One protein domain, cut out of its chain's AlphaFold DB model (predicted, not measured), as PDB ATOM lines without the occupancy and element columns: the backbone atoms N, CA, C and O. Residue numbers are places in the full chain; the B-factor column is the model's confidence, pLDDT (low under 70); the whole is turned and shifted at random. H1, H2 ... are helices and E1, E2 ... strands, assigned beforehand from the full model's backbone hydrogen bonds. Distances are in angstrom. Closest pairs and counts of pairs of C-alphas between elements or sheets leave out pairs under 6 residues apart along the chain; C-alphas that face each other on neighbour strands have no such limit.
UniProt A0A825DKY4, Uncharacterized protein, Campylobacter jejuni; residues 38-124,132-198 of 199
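This is residues 38 to 124 and 132 to 198 of the 199 residues of an uncharacterized protein of Campylobacter jejuni (UniProt A0A825DKY4). Little of this domain is regular structure: a parallel sheet, E1 E3 E6, and a branched, mixed, strongly twisted sheet, E2 E4 E5 E7, stand partly face to face as a sandwich, strands crossed at 55 degrees. The other end is loops from long links, with small H1. The 154 printed residues, 53 in named elements, run E1 H1 E2 E3 E4 E5 E6 E7, mostly strand. The whole is only just compact, close to loose, radius of gyration of the C-alphas 17.4 A, spanning 52 by 39 by 25 A.

E1, residues 46 to 48, is parallel to E3, residues 88 to 92 (N 47 to O 88, 2.8 A), and E3 to E6, residues 155 to 160 (N 89 to O 155, 2.8 A). H1, residues 56 to 59, is on neither sheet and too short for an O i to N i+4 pair. E5, residues 133 to 147, bends by 127 degrees at residue 143. On one side of it lie E2, residues 75 to 80, parallel (N 75 to O 140, 2.8 A), and E4, residues 117 to 121, antiparallel (N 119 to O 135, 2.8 A); on the other, E7, residues 190 to 198, parallel (N 191 to O 138, 2.9 A). The closest C-alphas of E6 and E7 are Leu 156 and Ala 194, 4.8 A.

E1 begins at C-alpha 46 (136.411, -57.339, 62.945); E7 ends at C-alpha 198 (144.439, -41.810, 48.655). E5 is 21.8 A long.

Residues 125 to 131 are not printed; C-alphas 124 and 132 are 9.3 A apart. Links H1 to E2, E3 to E4 and E6 to E7 are long. pLDDT is under 70 in 31 residues, among them 113 to 124.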
ATOM      1  N   GLN A  38     149.279 -53.965  62.040       92.06
ATOM      2  CA  GLN A  38     147.932 -54.449  61.764       92.06
ATOM      3  C   GLN A  38     147.271 -54.890  63.075       92.06
ATOM      4  O   GLN A  38     147.847 -55.661  63.840       92.06
ATOM      5  N   ALA A  39     146.068 -54.394  63.337       94.19
ATOM      6  CA  ALA A  39     145.222 -54.831  64.432       94.19
ATOM      7  C   ALA A  39     144.877 -56.322  64.283       94.19
ATOM      8  O   ALA A  39     144.856 -56.876  63.181       94.19
ATOM      9  N   THR A  40     144.596 -56.983  65.403       95.25
ATOM     10  CA  THR A  40     144.352 -58.428  65.415       95.25
ATOM     11  C   THR A  40     142.990 -58.730  64.802       95.25
ATOM     12  O   THR A  40     141.969 -58.247  65.287       95.25
ATOM     13  N   SER A  41     142.969 -59.538  63.744       94.25
ATOM     14  CA  SER A  41     141.744 -59.969  63.069       94.25
ATOM     15  C   SER A  41     141.085 -61.135  63.810       94.25
ATOM     16  O   SER A  41     141.760 -62.106  64.144       94.25
ATOM     17  N   LYS A  42     139.767 -61.065  64.033       89.19
ATOM     18  CA  LYS A  42     138.973 -62.179  64.583       89.19
ATOM     19  C   LYS A  42     138.319 -63.035  63.490       89.19
ATOM     20  O   LYS A  42     138.213 -64.244  63.647       89.19
ATOM     21  N   ASP A  43     137.883 -62.416  62.395       89.06
ATOM     22  CA  ASP A  43     137.101 -63.054  61.319       89.06
ATOM     23  C   ASP A  43     137.346 -62.422  59.927       89.06
ATOM     24  O   ASP A  43     136.581 -62.627  58.986       89.06
ATOM     25  N   GLY A  44     138.395 -61.607  59.784       88.69
ATOM     26  CA  GLY A  44     138.693 -60.862  58.554       88.69
ATOM     27  C   GLY A  44     137.845 -59.602  58.351       88.69
ATOM     28  O   GLY A  44     138.083 -58.863  57.392       88.69
ATOM     29  N   LYS A  45     136.881 -59.325  59.238       94.00
ATOM     30  CA  LYS A  45     136.018 -58.135  59.206       94.00
ATOM     31  C   LYS A  45     136.091 -57.318  60.490       94.00
ATOM     32  O   LYS A  45     135.994 -56.095  60.418       94.00
ATOM     33  N   ILE A  46     136.294 -57.959  61.632       97.31
ATOM     34  CA  ILE A  46     136.411 -57.339  62.945       97.31
ATOM     35  C   ILE A  46     137.860 -57.420  63.409       97.31
ATOM     36  O   ILE A  46     138.470 -58.491  63.447       97.31
ATOM     37  N   PHE A  47     138.385 -56.262  63.787       97.62
ATOM     38  CA  PHE A  47     139.763 -56.068  64.189       97.62
ATOM     39  C   PHE A  47     139.818 -55.444  65.574       97.62
ATOM     40  O   PHE A  47     139.096 -54.489  65.857       97.62
ATOM     41  N   TYR A  48     140.706 -55.956  66.414       96.56
ATOM     42  CA  TYR A  48     140.918 -55.469  67.769       96.56
ATOM     43  C   TYR A  48     142.319 -54.892  67.888       96.56
ATOM     44  O   TYR A  48     143.311 -55.533  67.520       96.56
ATOM     45  N   ILE A  49     142.400 -53.670  68.404       94.19
ATOM     46  CA  ILE A  49     143.673 -53.118  68.863       94.19
ATOM     47  C   ILE A  49     144.042 -53.869  70.142       94.19
ATOM     48  O   ILE A  49     143.228 -53.958  71.057       94.19
ATOM     49  N   SER A  50     145.239 -54.454  70.173       86.19
ATOM     50  CA  SER A  50     145.726 -55.169  71.353       86.19
ATOM     51  C   SER A  50     145.805 -54.231  72.554       86.19
ATOM     52  O   SER A  50     146.183 -53.071  72.393       86.19
ATOM     53  N   GLU A  51     145.502 -54.755  73.742       87.19
ATOM     54  CA  GLU A  51     145.681 -54.018  74.992       87.19
ATOM     55  C   GLU A  51     147.111 -53.484  75.119       87.19
ATOM     56  O   GLU A  51     148.092 -54.115  74.697       87.19
ATOM     57  N   HIS A  52     147.231 -52.304  75.714       85.81
ATOM     58  CA  HIS A  52     148.510 -51.639  75.897       85.81
ATOM     59  C   HIS A  52     148.562 -50.916  77.233       85.81
ATOM     60  O   HIS A  52     147.590 -50.347  77.734       85.81
ATOM     61  N   SER A  53     149.764 -50.908  77.788       86.94
ATOM     62  CA  SER A  53     150.075 -50.254  79.045       86.94
ATOM     63  C   SER A  53     151.546 -49.868  79.058       86.94
ATOM     64  O   SER A  53     152.379 -50.628  78.553       86.94
ATOM     65  N   PHE A  54     151.876 -48.757  79.703       86.88
ATOM     66  CA  PHE A  54     153.255 -48.417  80.038       86.88
ATOM     67  C   PHE A  54     153.529 -48.663  81.523       86.88
ATOM     68  O   PHE A  54     152.685 -48.433  82.389       86.88
ATOM     69  N   LYS A  55     154.739 -49.121  81.831       86.69
ATOM     70  CA  LYS A  55     155.256 -49.178  83.199       86.69
ATOM     71  C   LYS A  55     155.818 -47.821  83.594       86.69
ATOM     72  O   LYS A  55     156.348 -47.094  82.755       86.69
ATOM     73  N   ASP A  56     155.798 -47.520  84.885       86.25
ATOM     74  CA  ASP A  56     156.294 -46.233  85.382       86.25
ATOM     75  C   ASP A  56     157.770 -45.998  85.030       86.25
ATOM     76  O   ASP A  56     158.137 -44.913  84.590       86.25
ATOM     77  N   ASN A  57     158.608 -47.038  85.093       86.50
ATOM     78  CA  ASN A  57     160.022 -46.952  84.710       86.50
ATOM     79  C   ASN A  57     160.263 -46.735  83.199       86.50
ATOM     80  O   ASN A  57     161.379 -46.372  82.805       86.50
ATOM     81  N   GLN A  58     159.240 -46.955  82.360       87.75
ATOM     82  CA  GLN A  58     159.265 -46.659  80.926       87.75
ATOM     83  C   GLN A  58     158.923 -45.196  80.637       87.75
ATOM     84  O   GLN A  58     159.341 -44.690  79.600       87.75
ATOM     85  N   VAL A  59     158.203 -44.514  81.536       87.62
ATOM     86  CA  VAL A  59     157.769 -43.117  81.339       87.62
ATOM     87  C   VAL A  59     158.533 -42.120  82.204       87.62
ATOM     88  O   VAL A  59     158.537 -40.929  81.906       87.62
ATOM     89  N   TYR A  60     159.192 -42.587  83.264       87.69
ATOM     90  CA  TYR A  60     159.878 -41.736  84.225       87.69
ATOM     91  C   TYR A  60     161.151 -42.401  84.762       87.69
ATOM     92  O   TYR A  60     161.179 -43.600  85.047       87.69
ATOM     93  N   ASP A  61     162.221 -41.616  84.870       88.31
ATOM     94  CA  ASP A  61     163.436 -41.972  85.596       88.31
ATOM     95  C   ASP A  61     163.412 -41.317  86.984       88.31
ATOM     96  O   ASP A  61     163.551 -40.097  87.065       88.31
ATOM     97  N   PRO A  62     163.239 -42.081  88.075       84.81
ATOM     98  CA  PRO A  62     163.187 -41.503  89.413       84.81
ATOM     99  C   PRO A  62     164.556 -41.066  89.946       84.81
ATOM    100  O   PRO A  62     164.592 -40.258  90.861       84.81
ATOM    101  N   GLN A  63     165.670 -41.588  89.418       87.62
ATOM    102  CA  GLN A  63     167.012 -41.202  89.876       87.62
ATOM    103  C   GLN A  63     167.460 -39.898  89.220       87.62
ATOM    104  O   GLN A  63     168.078 -39.056  89.862       87.62
ATOM    105  N   ALA A  64     167.136 -39.735  87.938       87.19
ATOM    106  CA  ALA A  64     167.437 -38.517  87.192       87.19
ATOM    107  C   ALA A  64     166.312 -37.466  87.258       87.19
ATOM    108  O   ALA A  64     166.479 -36.375  86.728       87.19
ATOM    109  N   GLU A  65     165.169 -37.807  87.858       86.38
ATOM    110  CA  GLU A  65     163.941 -37.002  87.920       86.38
ATOM    111  C   GLU A  65     163.409 -36.540  86.546       86.38
ATOM    112  O   GLU A  65     162.806 -35.474  86.409       86.38
ATOM    113  N   ILE A  66     163.595 -37.356  85.501       86.81
ATOM    114  CA  ILE A  66     163.289 -36.992  84.105       86.81
ATOM    115  C   ILE A  66     162.154 -37.844  83.527       86.81
ATOM    116  O   ILE A  66     162.148 -39.072  83.624       86.81
ATOM    117  N   PHE A  67     161.221 -37.188  82.830       87.00
ATOM    118  CA  PHE A  67     160.222 -37.856  81.993       87.00
ATOM    119  C   PHE A  67     160.853 -38.411  80.716       87.00
ATOM    120  O   PHE A  67     161.535 -37.703  79.975       87.00
ATOM    121  N   LYS A  68     160.576 -39.681  80.429       86.56
ATOM    122  CA  LYS A  68     161.030 -40.376  79.224       86.56
ATOM    123  C   LYS A  68     159.977 -40.234  78.130       86.56
ATOM    124  O   LYS A  68     158.786 -40.428  78.372       86.56
ATOM    125  N   LYS A  69     160.426 -39.915  76.916       83.94
ATOM    126  CA  LYS A  69     159.576 -39.915  75.721       83.94
ATOM    127  C   LYS A  69     159.185 -41.358  75.404       83.94
ATOM    128  O   LYS A  69     160.062 -42.192  75.187       83.94
ATOM    129  N   ILE A  70     157.887 -41.647  75.386       82.94
ATOM    130  CA  ILE A  70     157.371 -42.961  74.997       82.94
ATOM    131  C   ILE A  70     157.120 -43.027  73.494       82.94
ATOM    132  O   ILE A  70     156.492 -42.147  72.916       82.94
ATOM    133  N   ASN A  71     157.561 -44.117  72.875       79.50
ATOM    134  CA  ASN A  71     157.145 -44.467  71.523       79.50
ATOM    135  C   ASN A  71     155.976 -45.436  71.644       79.50
ATOM    136  O   ASN A  71     156.141 -46.558  72.130       79.50
ATOM    137  N   GLY A  72     154.791 -44.953  71.284       87.50
ATOM    138  CA  GLY A  72     153.585 -45.757  71.296       87.50
ATOM    139  C   GLY A  72     153.481 -46.661  70.075       87.50
ATOM    140  O   GLY A  72     154.480 -47.199  69.598       87.50
ATOM    141  N   LYS A  73     152.260 -46.873  69.587       89.12
ATOM    142  CA  LYS A  73     151.999 -47.708  68.410       89.12
ATOM    143  C   LYS A  73     150.859 -47.129  67.595       89.12
ATOM    144  O   LYS A  73     149.802 -46.808  68.130       89.12
ATOM    145  N   ASN A  74     151.066 -47.082  66.288       90.00
ATOM    146  CA  ASN A  74     150.021 -46.767  65.326       90.00
ATOM    147  C   ASN A  74     149.369 -48.074  64.849       90.00
ATOM    148  O   ASN A  74     150.057 -49.091  64.712       90.00
ATOM    149  N   PHE A  75     148.068 -48.053  64.557       92.25
ATOM    150  CA  PHE A  75     147.303 -49.237  64.165       92.25
ATOM    151  C   PHE A  75     146.499 -49.058  62.880       92.25
ATOM    152  O   PHE A  75     145.951 -47.986  62.601       92.25
ATOM    153  N   TYR A  76     146.349 -50.163  62.147       92.62
ATOM    154  CA  TYR A  76     145.372 -50.282  61.070       92.62
ATOM    155  C   TYR A  76     144.642 -51.616  61.050       92.62
ATOM    156  O   TYR A  76     145.216 -52.621  61.442       92.62
ATOM    157  N   ALA A  77     143.414 -51.667  60.533       94.50
ATOM    158  CA  ALA A  77     142.752 -52.954  60.300       94.50
ATOM    159  C   ALA A  77     143.111 -53.546  58.927       94.50
ATOM    160  O   ALA A  77     143.536 -54.697  58.844       94.50
ATOM    161  N   SER A  78     143.010 -52.773  57.842       91.88
ATOM    162  CA  SER A  78     143.397 -53.249  56.505       91.88
ATOM    163  C   SER A  78     143.925 -52.138  55.605       91.88
ATOM    164  O   SER A  78     143.364 -51.043  55.569       91.88
ATOM    165  N   LYS A  79     144.956 -52.464  54.817       89.69
ATOM    166  CA  LYS A  79     145.477 -51.652  53.711       89.69
ATOM    167  C   LYS A  79     145.322 -52.424  52.401       89.69
ATOM    168  O   LYS A  79     145.693 -53.592  52.348       89.69
ATOM    169  N   SER A  80     144.776 -51.807  51.354       86.00
ATOM    170  CA  SER A  80     144.539 -52.485  50.069       86.00
ATOM    171  C   SER A  80     144.588 -51.523  48.888       86.00
ATOM    172  O   SER A  80     144.203 -50.367  49.018       86.00
ATOM    173  N   LYS A  81     144.994 -52.032  47.720       88.62
ATOM    174  CA  LYS A  81     144.842 -51.365  46.411       88.62
ATOM    175  C   LYS A  81     143.476 -51.628  45.755       88.62
ATOM    176  O   LYS A  81     143.189 -51.112  44.682       88.62
ATOM    177  N   TYR A  82     142.647 -52.462  46.379       89.69
ATOM    178  CA  TYR A  82     141.294 -52.809  45.939       89.69
ATOM    179  C   TYR A  82     140.250 -52.215  46.889       89.69
ATOM    180  O   TYR A  82     140.600 -51.915  48.037       89.69
ATOM    181  N   PRO A  83     138.976 -52.079  46.463       92.00
ATOM    182  CA  PRO A  83     137.922 -51.567  47.327       92.00
ATOM    183  C   PRO A  83     137.874 -52.302  48.673       92.00
ATOM    184  O   PRO A  83     137.807 -53.532  48.714       92.00
ATOM    185  N   ILE A  84     137.882 -51.552  49.776       92.00
ATOM    186  CA  ILE A  84     137.740 -52.101  51.129       92.00
ATOM    187  C   ILE A  84     136.359 -51.747  51.653       92.00
ATOM    188  O   ILE A  84     135.954 -50.585  51.639       92.00
ATOM    189  N   SER A  85     135.642 -52.737  52.176       95.25
ATOM    190  CA  SER A  85     134.360 -52.470  52.808       95.25
ATOM    191  C   SER A  85     134.023 -53.379  53.976       95.25
ATOM    192  O   SER A  85     134.492 -54.523  54.079       95.25
ATOM    193  N   ASN A  86     133.127 -52.855  54.815       97.12
ATOM    194  CA  ASN A  86     132.503 -53.553  55.934       97.12
ATOM    195  C   ASN A  86     133.507 -54.022  56.999       97.12
ATOM    196  O   ASN A  86     133.311 -55.079  57.598       97.12
ATOM    197  N   LEU A  87     134.588 -53.271  57.220       97.25
ATOM    198  CA  LEU A  87     135.511 -53.537  58.322       97.25
ATOM    199  C   LEU A  87     135.064 -52.803  59.583       97.25
ATOM    200  O   LEU A  87     134.601 -51.667  59.517       97.25
ATOM    201  N   THR A  88     135.239 -53.428  60.738       98.12
ATOM    202  CA  THR A  88     135.044 -52.806  62.049       98.12
ATOM    203  C   THR A  88     136.336 -52.927  62.836       98.12
ATOM    204  O   THR A  88     136.798 -54.036  63.078       98.12
ATOM    205  N   MET A  89     136.922 -51.805  63.243       97.31
ATOM    206  CA  MET A  89     138.021 -51.792  64.205       97.31
ATOM    207  C   MET A  89     137.507 -51.342  65.566       97.31
ATOM    208  O   MET A  89     136.780 -50.351  65.660       97.31
ATOM    209  N   ILE A  90     137.885 -52.076  66.604       97.12
ATOM    210  CA  ILE A  90     137.455 -51.855  67.980       97.12
ATOM    211  C   ILE A  90     138.688 -51.548  68.824       97.12
ATOM    212  O   ILE A  90     139.638 -52.334  68.886       97.12
ATOM    213  N   TYR A  91     138.657 -50.386  69.468       95.19
ATOM    214  CA  TYR A  91     139.560 -50.027  70.547       95.19
ATOM    215  C   TYR A  91     138.849 -50.233  71.882       95.19
ATOM    216  O   TYR A  91     137.871 -49.543  72.177       95.19
ATOM    217  N   ASN A  92     139.339 -51.179  72.678       92.38
ATOM    218  CA  ASN A  92     138.823 -51.465  74.009       92.38
ATOM    219  C   ASN A  92     139.996 -51.828  74.931       92.38
ATOM    220  O   ASN A  92     140.462 -52.960  74.928       92.38
ATOM    221  N   ASN A  93     140.496 -50.839  75.666       90.31
ATOM    222  CA  ASN A  93     141.576 -50.960  76.645       90.31
ATOM    223  C   ASN A  93     141.122 -50.304  77.959       90.31
ATOM    224  O   ASN A  93     141.557 -49.195  78.288       90.31
ATOM    225  N   PRO A  94     140.145 -50.906  78.660       88.06
ATOM    226  CA  PRO A  94     139.605 -50.342  79.887       88.06
ATOM    227  C   PRO A  94     140.697 -50.268  80.951       88.06
ATOM    228  O   PRO A  94     141.583 -51.116  81.006       88.06
ATOM    229  N   LYS A  95     140.605 -49.277  81.844       82.75
ATOM    230  CA  LYS A  95     141.545 -49.211  82.957       82.75
ATOM    231  C   LYS A  95     141.329 -50.388  83.909       82.75
ATOM    232  O   LYS A  95     140.218 -50.547  84.415       82.75
ATOM    233  N   SER A  96     142.370 -51.156  84.223       77.81
ATOM    234  CA  SER A  96     142.301 -52.326  85.118       77.81
ATOM    235  C   SER A  96     141.877 -51.973  86.544       77.81
ATOM    236  O   SER A  96     141.484 -52.848  87.313       77.81
ATOM    237  N   GLY A  97     141.977 -50.699  86.940       67.06
ATOM    238  CA  GLY A  97     141.599 -50.209  88.271       67.06
ATOM    239  C   GLY A  97     142.537 -50.662  89.399       67.06
ATOM    240  O   GLY A  97     142.477 -50.117  90.506       67.06
ATOM    241  N   ASN A  98     143.451 -51.597  89.130       66.44
ATOM    242  CA  ASN A  98     144.422 -52.097  90.090       66.44
ATOM    243  C   ASN A  98     145.539 -51.066  90.303       66.44
ATOM    244  O   ASN A  98     146.313 -50.753  89.403       66.44
ATOM    245  N   LYS A  99     145.642 -50.520  91.520       58.12
ATOM    246  CA  LYS A  99     146.633 -49.481  91.836       58.12
ATOM    247  C   LYS A  99     148.077 -49.985  91.896       58.12
ATOM    248  O   LYS A  99     148.972 -49.152  91.820       58.12
ATOM    249  N   ASN A 100     148.285 -51.297  91.998       56.69
ATOM    250  CA  ASN A 100     149.592 -51.907  92.254       56.69
ATOM    251  C   ASN A 100     150.286 -52.431  90.982       56.69
ATOM    252  O   ASN A 100     151.434 -52.860  91.046       56.69
ATOM    253  N   LEU A 101     149.613 -52.392  89.828       53.34
ATOM    254  CA  LEU A 101     150.135 -52.833  88.534       53.34
ATOM    255  C   LEU A 101     149.934 -51.697  87.523       53.34
ATOM    256  O   LEU A 101     148.877 -51.586  86.930       53.34
ATOM    257  N   SER A 102     150.931 -50.818  87.388       56.25
ATOM    258  CA  SER A 102     151.164 -49.907  86.243       56.25
ATOM    259  C   SER A 102     149.906 -49.398  85.500       56.25
ATOM    260  O   SER A 102     149.522 -49.931  84.464       56.25
ATOM    261  N   LYS A 103     149.286 -48.324  85.999       63.69
ATOM    262  CA  LYS A 103     147.974 -47.795  85.554       63.69
ATOM    263  C   LYS A 103     148.008 -46.968  84.259       63.69
ATOM    264  O   LYS A 103     147.062 -46.226  83.982       63.69
ATOM    265  N   LEU A 104     149.094 -47.018  83.485       78.75
ATOM    266  CA  LEU A 104     149.244 -46.201  82.275       78.75
ATOM    267  C   LEU A 104     148.681 -46.939  81.058       78.75
ATOM    268  O   LEU A 104     149.392 -47.219  80.096       78.75
ATOM    269  N   GLU A 105     147.394 -47.265  81.125       87.12
ATOM    270  CA  GLU A 105     146.612 -47.936  80.079       87.12
ATOM    271  C   GLU A 105     146.124 -46.908  79.049       87.12
ATOM    272  O   GLU A 105     144.933 -46.624  78.904       87.12
ATOM    273  N   ILE A 106     147.085 -46.286  78.368       87.06
ATOM    274  CA  ILE A 106     146.859 -45.190  77.429       87.06
ATOM    275  C   ILE A 106     147.555 -45.465  76.108       87.06
ATOM    276  O   ILE A 106     148.722 -45.858  76.087       87.06
ATOM    277  N   LEU A 107     146.839 -45.268  74.999       89.94
ATOM    278  CA  LEU A 107     147.444 -45.431  73.683       89.94
ATOM    279  C   LEU A 107     148.073 -44.112  73.305       89.94
ATOM    280  O   LEU A 107     147.400 -43.078  73.322       89.94
ATOM    281  N   THR A 108     149.330 -44.161  72.903       88.88
ATOM    282  CA  THR A 108     150.013 -43.017  72.317       88.88
ATOM    283  C   THR A 108     150.460 -43.348  70.900       88.88
ATOM    284  O   THR A 108     150.676 -44.522  70.578       88.88
ATOM    285  N   PRO A 109     150.558 -42.341  70.022       86.62
ATOM    286  CA  PRO A 109     151.059 -42.538  68.677       86.62
ATOM    287  C   PRO A 109     152.556 -42.838  68.702       86.62
ATOM    288  O   PRO A 109     153.301 -42.353  69.558       86.62
ATOM    289  N   ASP A 110     152.999 -43.616  67.724       85.25
ATOM    290  CA  ASP A 110     154.412 -43.685  67.378       85.25
ATOM    291  C   ASP A 110     154.746 -42.502  66.457       85.25
ATOM    292  O   ASP A 110     154.145 -42.344  65.392       85.25
ATOM    293  N   THR A 111     155.685 -41.654  66.883       78.50
ATOM    294  CA  THR A 111     156.182 -40.502  66.110       78.50
ATOM    295  C   THR A 111     157.608 -40.716  65.599       78.50
ATOM    296  O   THR A 111     158.229 -39.766  65.133       78.50
ATOM    297  N   SER A 112     158.177 -41.916  65.761       72.38
ATOM    298  CA  SER A 112     159.565 -42.216  65.376       72.38
ATOM    299  C   SER A 112     159.770 -42.265  63.864       72.38
ATOM    300  O   SER A 112     160.891 -42.112  63.383       72.38
ATOM    301  N   LYS A 113     158.687 -42.462  63.113       62.44
ATOM    302  CA  LYS A 113     158.677 -42.463  61.657       62.44
ATOM    303  C   LYS A 113     157.863 -41.270  61.193       62.44
ATOM    304  O   LYS A 113     156.724 -41.094  61.620       62.44
ATOM    305  N   GLU A 114     158.456 -40.451  60.330       55.81
ATOM    306  CA  GLU A 114     157.796 -39.334  59.647       55.81
ATOM    307  C   GLU A 114     156.785 -39.866  58.618       55.81
ATOM    308  O   GLU A 114     156.899 -39.671  57.410       55.81
ATOM    309  N   GLU A 115     155.795 -40.618  59.086       59.41
ATOM    310  CA  GLU A 115     154.685 -41.062  58.263       59.41
ATOM    311  C   GLU A 115     153.767 -39.882  58.048       59.41
ATOM    312  O   GLU A 115     152.976 -39.508  58.909       59.41
ATOM    313  N   ILE A 116     153.924 -39.258  56.893       58.28
ATOM    314  CA  ILE A 116     153.208 -38.048  56.545       58.28
ATOM    315  C   ILE A 116     152.206 -38.401  55.460       58.28
ATOM    316  O   ILE A 116     152.522 -38.454  54.273       58.28
ATOM    317  N   ILE A 117     150.959 -38.618  55.862       64.88
ATOM    318  CA  ILE A 117     149.864 -38.463  54.916       64.88
ATOM    319  C   ILE A 117     149.658 -36.961  54.734       64.88
ATOM    320  O   ILE A 117     149.198 -36.272  55.645       64.88
ATOM    321  N   THR A 118     150.002 -36.449  53.557       57.28
ATOM    322  CA  THR A 118     149.731 -35.056  53.197       57.28
ATOM    323  C   THR A 118     148.304 -34.940  52.698       57.28
ATOM    324  O   THR A 118     148.035 -35.313  51.565       57.28
ATOM    325  N   ALA A 119     147.403 -34.410  53.524       57.00
ATOM    326  CA  ALA A 119     146.033 -34.084  53.152       57.00
ATOM    327  C   ALA A 119     145.873 -32.599  52.842       57.00
ATOM    328  O   ALA A 119     146.243 -31.735  53.634       57.00
ATOM    329  N   PHE A 120     145.275 -32.295  51.693       52.53
ATOM    330  CA  PHE A 120     144.864 -30.941  51.357       52.53
ATOM    331  C   PHE A 120     143.567 -30.625  52.102       52.53
ATOM    332  O   PHE A 120     142.509 -31.171  51.794       52.53
ATOM    333  N   SER A 121     143.651 -29.765  53.116       46.28
ATOM    334  CA  SER A 121     142.481 -29.263  53.835       46.28
ATOM    335  C   SER A 121     142.156 -27.852  53.357       46.28
ATOM    336  O   SER A 121     142.979 -26.948  53.509       46.28
ATOM    337  N   THR A 122     140.952 -27.632  52.837       45.38
ATOM    338  CA  THR A 122     140.389 -26.287  52.684       45.38
ATOM    339  C   THR A 122     139.660 -25.917  53.977       45.38
ATOM    340  O   THR A 122     138.506 -26.275  54.198       45.38
ATOM    341  N   LEU A 123     140.342 -25.214  54.885       42.56
ATOM    342  CA  LEU A 123     139.669 -24.512  55.982       42.56
ATOM    343  C   LEU A 123     139.001 -23.269  55.384       42.56
ATOM    344  O   LEU A 123     139.615 -22.214  55.261       42.56
ATOM    345  N   GLY A 124     137.760 -23.421  54.925       38.78
ATOM    346  CA  GLY A 124     136.995 -22.334  54.326       38.78
ATOM    347  C   GLY A 124     136.500 -21.335  55.367       38.78
ATOM    348  O   GLY A 124     135.388 -21.469  55.868       38.78
ATOM    349  N   ALA A 132     144.188 -24.471  48.980       53.09
ATOM    350  CA  ALA A 132     144.326 -25.708  49.725       53.09
ATOM    351  C   ALA A 132     145.748 -25.780  50.300       53.09
ATOM    352  O   ALA A 132     146.714 -25.946  49.560       53.09
ATOM    353  N   VAL A 133     145.880 -25.643  51.620       54.88
ATOM    354  CA  VAL A 133     147.182 -25.774  52.281       54.88
ATOM    355  C   VAL A 133     147.411 -27.257  52.589       54.88
ATOM    356  O   VAL A 133     146.586 -27.858  53.293       54.88
ATOM    357  N   PRO A 134     148.498 -27.871  52.089       58.88
ATOM    358  CA  PRO A 134     148.838 -29.239  52.447       58.88
ATOM    359  C   PRO A 134     149.095 -29.319  53.954       58.88
ATOM    360  O   PRO A 134     149.866 -28.547  54.524       58.88
ATOM    361  N   SER A 135     148.421 -30.251  54.616       66.12
ATOM    362  CA  SER A 135     148.622 -30.574  56.021       66.12
ATOM    363  C   SER A 135     149.093 -32.012  56.150       66.12
ATOM    364  O   SER A 135     148.453 -32.932  55.655       66.12
ATOM    365  N   SER A 136     150.197 -32.192  56.857       72.38
ATOM    366  CA  SER A 136     150.790 -33.494  57.139       72.38
ATOM    367  C   SER A 136     150.163 -34.118  58.379       72.38
ATOM    368  O   SER A 136     150.084 -33.458  59.417       72.38
ATOM    369  N   PHE A 137     149.742 -35.379  58.279       78.38
ATOM    370  CA  PHE A 137     149.168 -36.151  59.379       78.38
ATOM    371  C   PHE A 137     149.913 -37.471  59.580       78.38
ATOM    372  O   PHE A 137     150.158 -38.191  58.613       78.38
ATOM    373  N   ILE A 138     150.175 -37.809  60.843       81.12
ATOM    374  CA  ILE A 138     150.625 -39.132  61.276       81.12
ATOM    375  C   ILE A 138     149.398 -40.037  61.412       81.12
ATOM    376  O   ILE A 138     148.500 -39.730  62.208       81.12
ATOM    377  N   PRO A 139     149.319 -41.152  60.673       83.75
ATOM    378  CA  PRO A 139     148.243 -42.112  60.847       83.75
ATOM    379  C   PRO A 139     148.382 -42.790  62.202       83.75
ATOM    380  O   PRO A 139     149.359 -43.486  62.448       83.75
ATOM    381  N   PHE A 140     147.403 -42.593  63.078       89.12
ATOM    382  CA  PHE A 140     147.435 -43.177  64.413       89.12
ATOM    383  C   PHE A 140     146.528 -44.403  64.502       89.12
ATOM    384  O   PHE A 140     146.972 -45.476  64.899       89.12
ATOM    385  N   ILE A 141     145.264 -44.265  64.093       92.62
ATOM    386  CA  ILE A 141     144.268 -45.341  64.140       92.62
ATOM    387  C   ILE A 141     143.450 -45.295  62.847       92.62
ATOM    388  O   ILE A 141     142.609 -44.413  62.673       92.62
ATOM    389  N   VAL A 142     143.682 -46.234  61.928       91.88
ATOM    390  CA  VAL A 142     143.035 -46.242  60.605       91.88
ATOM    391  C   VAL A 142     142.374 -47.587  60.333       91.88
ATOM    392  O   VAL A 142     143.043 -48.580  60.085       91.88
ATOM    393  N   THR A 143     141.043 -47.650  60.327       95.06
ATOM    394  CA  THR A 143     140.361 -48.937  60.081       95.06
ATOM    395  C   THR A 143     140.628 -49.431  58.654       95.06
ATOM    396  O   THR A 143     141.232 -50.481  58.449       95.06
ATOM    397  N   ALA A 144     140.229 -48.663  57.645       92.88
ATOM    398  CA  ALA A 144     140.458 -49.020  56.251       92.88
ATOM    399  C   ALA A 144     141.336 -47.977  55.564       92.88
ATOM    400  O   ALA A 144     140.978 -46.802  55.532       92.88
ATOM    401  N   TYR A 145     142.444 -48.422  54.979       88.69
ATOM    402  CA  TYR A 145     143.265 -47.629  54.075       88.69
ATOM    403  C   TYR A 145     143.169 -48.196  52.654       88.69
ATOM    404  O   TYR A 145     143.727 -49.254  52.359       88.69
ATOM    405  N   ALA A 146     142.449 -47.502  51.776       87.88
ATOM    406  CA  ALA A 146     142.247 -47.919  50.393       87.88
ATOM    407  C   ALA A 146     143.040 -47.032  49.423       87.88
ATOM    408  O   ALA A 146     142.905 -45.814  49.471       87.88
ATOM    409  N   GLN A 147     143.830 -47.651  48.541       84.38
ATOM    410  CA  GLN A 147     144.696 -46.947  47.598       84.38
ATOM    411  C   GLN A 147     144.132 -46.886  46.192       84.38
ATOM    412  O   GLN A 147     143.867 -47.928  45.594       84.38
ATOM    413  N   ASN A 148     143.965 -45.668  45.669       82.69
ATOM    414  CA  ASN A 148     143.359 -45.371  44.367       82.69
ATOM    415  C   ASN A 148     141.983 -46.032  44.191       82.69
ATOM    416  O   ASN A 148     141.603 -46.466  43.102       82.69
ATOM    417  N   THR A 149     141.245 -46.178  45.290       85.56
ATOM    418  CA  THR A 149     139.994 -46.935  45.327       85.56
ATOM    419  C   THR A 149     139.132 -46.538  46.528       85.56
ATOM    420  O   THR A 149     139.489 -45.661  47.312       85.56
ATOM    421  N   ASN A 150     137.955 -47.150  46.657       88.56
ATOM    422  CA  ASN A 150     136.957 -46.759  47.647       88.56
ATOM    423  C   ASN A 150     137.095 -47.541  48.961       88.56
ATOM    424  O   ASN A 150     137.302 -48.755  48.964       88.56
ATOM    425  N   ALA A 151     136.875 -46.842  50.074       89.38
ATOM    426  CA  ALA A 151     136.680 -47.426  51.394       89.38
ATOM    427  C   ALA A 151     135.250 -47.126  51.873       89.38
ATOM    428  O   ALA A 151     134.936 -45.979  52.185       89.38
ATOM    429  N   THR A 152     134.370 -48.129  51.920       93.31
ATOM    430  CA  THR A 152     132.937 -47.931  52.221       93.31
ATOM    431  C   THR A 152     132.469 -48.747  53.422       93.31
ATOM    432  O   THR A 152     132.951 -49.845  53.677       93.31
ATOM    433  N   ASN A 153     131.499 -48.222  54.177       95.62
ATOM    434  CA  ASN A 153     130.850 -48.929  55.292       95.62
ATOM    435  C   ASN A 153     131.809 -49.455  56.381       95.62
ATOM    436  O   ASN A 153     131.512 -50.445  57.048       95.62
ATOM    437  N   ASN A 154     132.963 -48.813  56.559       95.19
ATOM    438  CA  ASN A 154     133.909 -49.160  57.615       95.19
ATOM    439  C   ASN A 154     133.545 -48.435  58.918       95.19
ATOM    440  O   ASN A 154     132.998 -47.330  58.889       95.19
ATOM    441  N   LYS A 155     133.851 -49.047  60.062       97.56
ATOM    442  CA  LYS A 155     133.527 -48.541  61.399       97.56
ATOM    443  C   LYS A 155     134.767 -48.532  62.280       97.56
ATOM    444  O   LYS A 155     135.491 -49.519  62.337       97.56
ATOM    445  N   LEU A 156     134.952 -47.442  63.013       96.50
ATOM    446  CA  LEU A 156     135.877 -47.362  64.134       96.50
ATOM    447  C   LEU A 156     135.051 -47.190  65.406       96.50
ATOM    448  O   LEU A 156     134.260 -46.252  65.496       96.50
ATOM    449  N   ILE A 157     135.226 -48.090  66.366       96.38
ATOM    450  CA  ILE A 157     134.542 -48.064  67.657       96.38
ATOM    451  C   ILE A 157     135.600 -47.840  68.734       96.38
ATOM    452  O   ILE A 157     136.515 -48.646  68.881       96.38
ATOM    453  N   LEU A 158     135.480 -46.739  69.474       93.56
ATOM    454  CA  LEU A 158     136.254 -46.487  70.688       93.56
ATOM    455  C   LEU A 158     135.342 -46.827  71.872       93.56
ATOM    456  O   LEU A 158     134.456 -46.039  72.196       93.56
ATOM    457  N   GLU A 159     135.486 -48.025  72.439       92.94
ATOM    458  CA  GLU A 159     134.620 -48.517  73.519       92.94
ATOM    459  C   GLU A 159     135.077 -47.986  74.877       92.94
ATOM    460  O   GLU A 159     134.412 -47.141  75.470       92.94
ATOM    461  N   ASN A 160     136.228 -48.464  75.356       88.62
ATOM    462  CA  ASN A 160     136.828 -48.057  76.621       88.62
ATOM    463  C   ASN A 160     138.327 -47.838  76.432       88.62
ATOM    464  O   ASN A 160     138.963 -48.516  75.629       88.62
ATOM    465  N   GLY A 161     138.899 -46.925  77.210       86.94
ATOM    466  CA  GLY A 161     140.335 -46.659  77.225       86.94
ATOM    467  C   GLY A 161     140.693 -45.235  76.830       86.94
ATOM    468  O   GLY A 161     139.873 -44.477  76.314       86.94
ATOM    469  N   GLU A 162     141.940 -44.862  77.101       88.25
ATOM    470  CA  GLU A 162     142.438 -43.506  76.875       88.25
ATOM    471  C   GLU A 162     143.330 -43.448  75.637       88.25
ATOM    472  O   GLU A 162     144.111 -44.362  75.370       88.25
ATOM    473  N   LEU A 163     143.209 -42.357  74.885       88.50
ATOM    474  CA  LEU A 163     144.087 -42.005  73.774       88.50
ATOM    475  C   LEU A 163     144.772 -40.687  74.133       88.50
ATOM    476  O   LEU A 163     144.107 -39.749  74.573       88.50
ATOM    477  N   SER A 164     146.078 -40.592  73.918       84.62
ATOM    478  CA  SER A 164     146.828 -39.353  74.102       84.62
ATOM    479  C   SER A 164     147.673 -39.063  72.878       84.62
ATOM    480  O   SER A 164     148.377 -39.927  72.373       84.62
ATOM    481  N   SER A 165     147.628 -37.813  72.431       76.75
ATOM    482  CA  SER A 165     148.542 -37.259  71.431       76.75
ATOM    483  C   SER A 165     149.913 -36.896  72.014       76.75
ATOM    484  O   SER A 165     150.828 -36.559  71.269       76.75
ATOM    485  N   VAL A 166     150.063 -36.938  73.341       74.12
ATOM    486  CA  VAL A 166     151.285 -36.597  74.074       74.12
ATOM    487  C   VAL A 166     152.042 -37.875  74.432       74.12
ATOM    488  O   VAL A 166     151.459 -38.821  74.959       74.12
ATOM    489  N   TYR A 167     153.348 -37.876  74.176       77.44
ATOM    490  CA  TYR A 167     154.281 -38.986  74.422       77.44
ATOM    491  C   TYR A 167     155.109 -38.805  75.712       77.44
ATOM    492  O   TYR A 167     156.153 -39.428  75.884       77.44
ATOM    493  N   PHE A 168     154.666 -37.941  76.624       83.50
ATOM    494  CA  PHE A 168     155.150 -37.880  78.000       83.50
ATOM    495  C   PHE A 168     153.966 -38.126  78.928       83.50
ATOM    496  O   PHE A 168     153.007 -37.353  78.936       83.50
ATOM    497  N   CYS A 169     154.026 -39.204  79.702       81.44
ATOM    498  CA  CYS A 169     152.971 -39.569  80.638       81.44
ATOM    499  C   CYS A 169     153.455 -39.377  82.072       81.44
ATOM    500  O   CYS A 169     154.592 -39.717  82.400       81.44
ATOM    501  N   LYS A 170     152.573 -38.865  82.936       83.06
ATOM    502  CA  LYS A 170     152.828 -38.857  84.378       83.06
ATOM    503  C   LYS A 170     152.859 -40.315  84.872       83.06
ATOM    504  O   LYS A 170     151.902 -41.029  84.572       83.06
ATOM    505  N   PRO A 171     153.907 -40.776  85.584       83.56
ATOM    506  CA  PRO A 171     153.917 -42.097  86.200       83.56
ATOM    507  C   PRO A 171     152.803 -42.230  87.245       83.56
ATOM    508  O   PRO A 171     152.288 -41.252  87.786       83.56
ATOM    509  N   SER A 172     152.440 -43.474  87.533       80.25
ATOM    510  CA  SER A 172     151.436 -43.832  88.539       80.25
ATOM    511  C   SER A 172     151.972 -43.729  89.968       80.25
ATOM    512  O   SER A 172     151.179 -43.638  90.908       80.25
ATOM    513  N   ILE A 173     153.297 -43.785  90.135       72.19
ATOM    514  CA  ILE A 173     153.996 -43.729  91.421       72.19
ATOM    515  C   ILE A 173     154.490 -42.321  91.752       72.19
ATOM    516  O   ILE A 173     155.053 -41.628  90.908       72.19
ATOM    517  N   GLY A 174     154.350 -41.960  93.029       68.94
ATOM    518  CA  GLY A 174     154.910 -40.737  93.597       68.94
ATOM    519  C   GLY A 174     154.216 -39.455  93.141       68.94
ATOM    520  O   GLY A 174     153.408 -39.437  92.212       68.94
ATOM    521  N   ASP A 175     154.542 -38.361  93.825       71.62
ATOM    522  CA  ASP A 175     154.140 -37.025  93.399       71.62
ATOM    523  C   ASP A 175     155.282 -36.401  92.598       71.62
ATOM    524  O   ASP A 175     156.093 -35.630  93.099       71.62
ATOM    525  N   CYS A 176     155.413 -36.830  91.345       73.50
ATOM    526  CA  CYS A 176     156.301 -36.164  90.406       73.50
ATOM    527  C   CYS A 176     155.603 -34.922  89.831       73.50
ATOM    528  O   CYS A 176     154.366 -34.862  89.740       73.50
ATOM    529  N   GLY A 177     156.407 -33.953  89.391       75.88
ATOM    530  CA  GLY A 177     155.925 -32.746  88.725       75.88
ATOM    531  C   GLY A 177     155.112 -33.023  87.453       75.88
ATOM    532  O   GLY A 177     154.793 -34.158  87.092       75.88
ATOM    533  N   VAL A 178     154.754 -31.958  86.747       74.81
ATOM    534  CA  VAL A 178     154.101 -32.077  85.439       74.81
ATOM    535  C   VAL A 178     155.187 -32.310  84.384       74.81
ATOM    536  O   VAL A 178     156.218 -31.636  84.448       74.81
ATOM    537  N   PRO A 179     154.996 -33.231  83.421       72.69
ATOM    538  CA  PRO A 179     155.919 -33.354  82.305       72.69
ATOM    539  C   PRO A 179     156.136 -32.003  81.625       72.69
ATOM    540  O   PRO A 179     155.178 -31.266  81.386       72.69
ATOM    541  N   ASN A 180     157.392 -31.679  81.307       67.69
ATOM    542  CA  ASN A 180     157.693 -30.473  80.545       67.69
ATOM    543  C   ASN A 180     156.914 -30.490  79.226       67.69
ATOM    544  O   ASN A 180     156.790 -31.530  78.575       67.69
ATOM    545  N   ASN A 181     156.399 -29.324  78.833       62.06
ATOM    546  CA  ASN A 181     155.686 -29.183  77.570       62.06
ATOM    547  C   ASN A 181     156.560 -29.686  76.413       62.06
ATOM    548  O   ASN A 181     157.763 -29.417  76.368       62.06
ATOM    549  N   SER A 182     155.930 -30.384  75.464       63.12
ATOM    550  CA  SER A 182     156.554 -30.779  74.198       63.12
ATOM    551  C   SER A 182     157.286 -29.588  73.572       63.12
ATOM    552  O   SER A 182     156.751 -28.471  73.577       63.12
ATOM    553  N   GLN A 183     158.482 -29.802  73.016       64.19
ATOM    554  CA  GLN A 183     159.252 -28.710  72.427       64.19
ATOM    555  C   GLN A 183     158.488 -28.092  71.246       64.19
ATOM    556  O   GLN A 183     157.622 -28.720  70.635       64.19
ATOM    557  N   LYS A 184     158.808 -26.840  70.893       59.12
ATOM    558  CA  LYS A 184     158.120 -26.072  69.833       59.12
ATOM    559  C   LYS A 184     158.106 -26.788  68.460       59.12
ATOM    560  O   LYS A 184     157.286 -26.421  67.623       59.12
ATOM    561  N   GLY A 185     158.956 -27.802  68.257       62.44
ATOM    562  CA  GLY A 185     159.027 -28.647  67.058       62.44
ATOM    563  C   GLY A 185     158.211 -29.948  67.088       62.44
ATOM    564  O   GLY A 185     157.982 -30.525  66.034       62.44
ATOM    565  N   ASP A 186     157.700 -30.395  68.236       68.44
ATOM    566  CA  ASP A 186     156.996 -31.682  68.349       68.44
ATOM    567  C   ASP A 186     155.468 -31.565  68.148       68.44
ATOM    568  O   ASP A 186     154.662 -32.205  68.832       68.44
ATOM    569  N   ARG A 187     155.037 -30.688  67.242       72.81
ATOM    570  CA  ARG A 187     153.613 -30.466  66.959       72.81
ATOM    571  C   ARG A 187     153.177 -31.345  65.801       72.81
ATOM    572  O   ARG A 187     153.286 -30.957  64.641       72.81
ATOM    573  N   PHE A 188     152.639 -32.510  66.129       76.88
ATOM    574  CA  PHE A 188     152.125 -33.454  65.144       76.88
ATOM    575  C   PHE A 188     150.606 -33.332  64.997       76.88
ATOM    576  O   PHE A 188     149.888 -33.077  65.966       76.88
ATOM    577  N   LYS A 189     150.104 -33.539  63.776       80.06
ATOM    578  CA  LYS A 189     148.680 -33.785  63.533       80.06
ATOM    579  C   LYS A 189     148.486 -35.291  63.409       80.06
ATOM    580  O   LYS A 189     149.233 -35.930  62.677       80.06
ATOM    581  N   TYR A 190     147.493 -35.848  64.091       82.81
ATOM    582  CA  TYR A 190     147.219 -37.286  64.074       82.81
ATOM    583  C   TYR A 190     145.916 -37.581  63.338       82.81
ATOM    584  O   TYR A 190     144.954 -36.820  63.452       82.81
ATOM    585  N   LEU A 191     145.875 -38.690  62.602       84.88
ATOM    586  CA  LEU A 191     144.683 -39.167  61.906       84.88
ATOM    587  C   LEU A 191     144.102 -40.397  62.620       84.88
ATOM    588  O   LEU A 191     144.739 -41.450  62.695       84.88
ATOM    589  N   ILE A 192     142.874 -40.247  63.120       90.69
ATOM    590  CA  ILE A 192     142.040 -41.309  63.698       90.69
ATOM    591  C   ILE A 192     140.785 -41.397  62.830       90.69
ATOM    592  O   ILE A 192     139.997 -40.453  62.798       90.69
ATOM    593  N   THR A 193     140.607 -42.485  62.081       89.81
ATOM    594  CA  THR A 193     139.509 -42.587  61.109       89.81
ATOM    595  C   THR A 193     139.054 -44.022  60.828       89.81
ATOM    596  O   THR A 193     139.827 -44.983  60.842       89.81
ATOM    597  N   ALA A 194     137.766 -44.163  60.513       91.69
ATOM    598  CA  ALA A 194     137.184 -45.399  59.995       91.69
ATOM    599  C   ALA A 194     137.592 -45.675  58.535       91.69
ATOM    600  O   ALA A 194     137.577 -46.818  58.083       91.69
ATOM    601  N   ALA A 195     137.964 -44.646  57.780       89.81
ATOM    602  CA  ALA A 195     138.403 -44.808  56.406       89.81
ATOM    603  C   ALA A 195     139.354 -43.688  55.997       89.81
ATOM    604  O   ALA A 195     139.151 -42.517  56.324       89.81
ATOM    605  N   PHE A 196     140.375 -44.069  55.248       82.94
ATOM    606  CA  PHE A 196     141.274 -43.174  54.556       82.94
ATOM    607  C   PHE A 196     141.461 -43.692  53.128       82.94
ATOM    608  O   PHE A 196     141.677 -44.889  52.918       82.94
ATOM    609  N   THR A 197     141.338 -42.802  52.149       80.25
ATOM    610  CA  THR A 197     141.512 -43.126  50.731       80.25
ATOM    611  C   THR A 197     142.510 -42.157  50.123       80.25
ATOM    612  O   THR A 197     142.233 -40.961  50.167       80.25
ATOM    613  N   ASP A 198     143.614 -42.631  49.548       71.62
ATOM    614  CA  ASP A 198     144.439 -41.810  48.655       71.62
ATOM    615  C   ASP A 198     143.961 -41.977  47.202       71.62
ATOM    616  O   ASP A 198     143.567 -43.068  46.783       71.62
TER     617      ASP A 198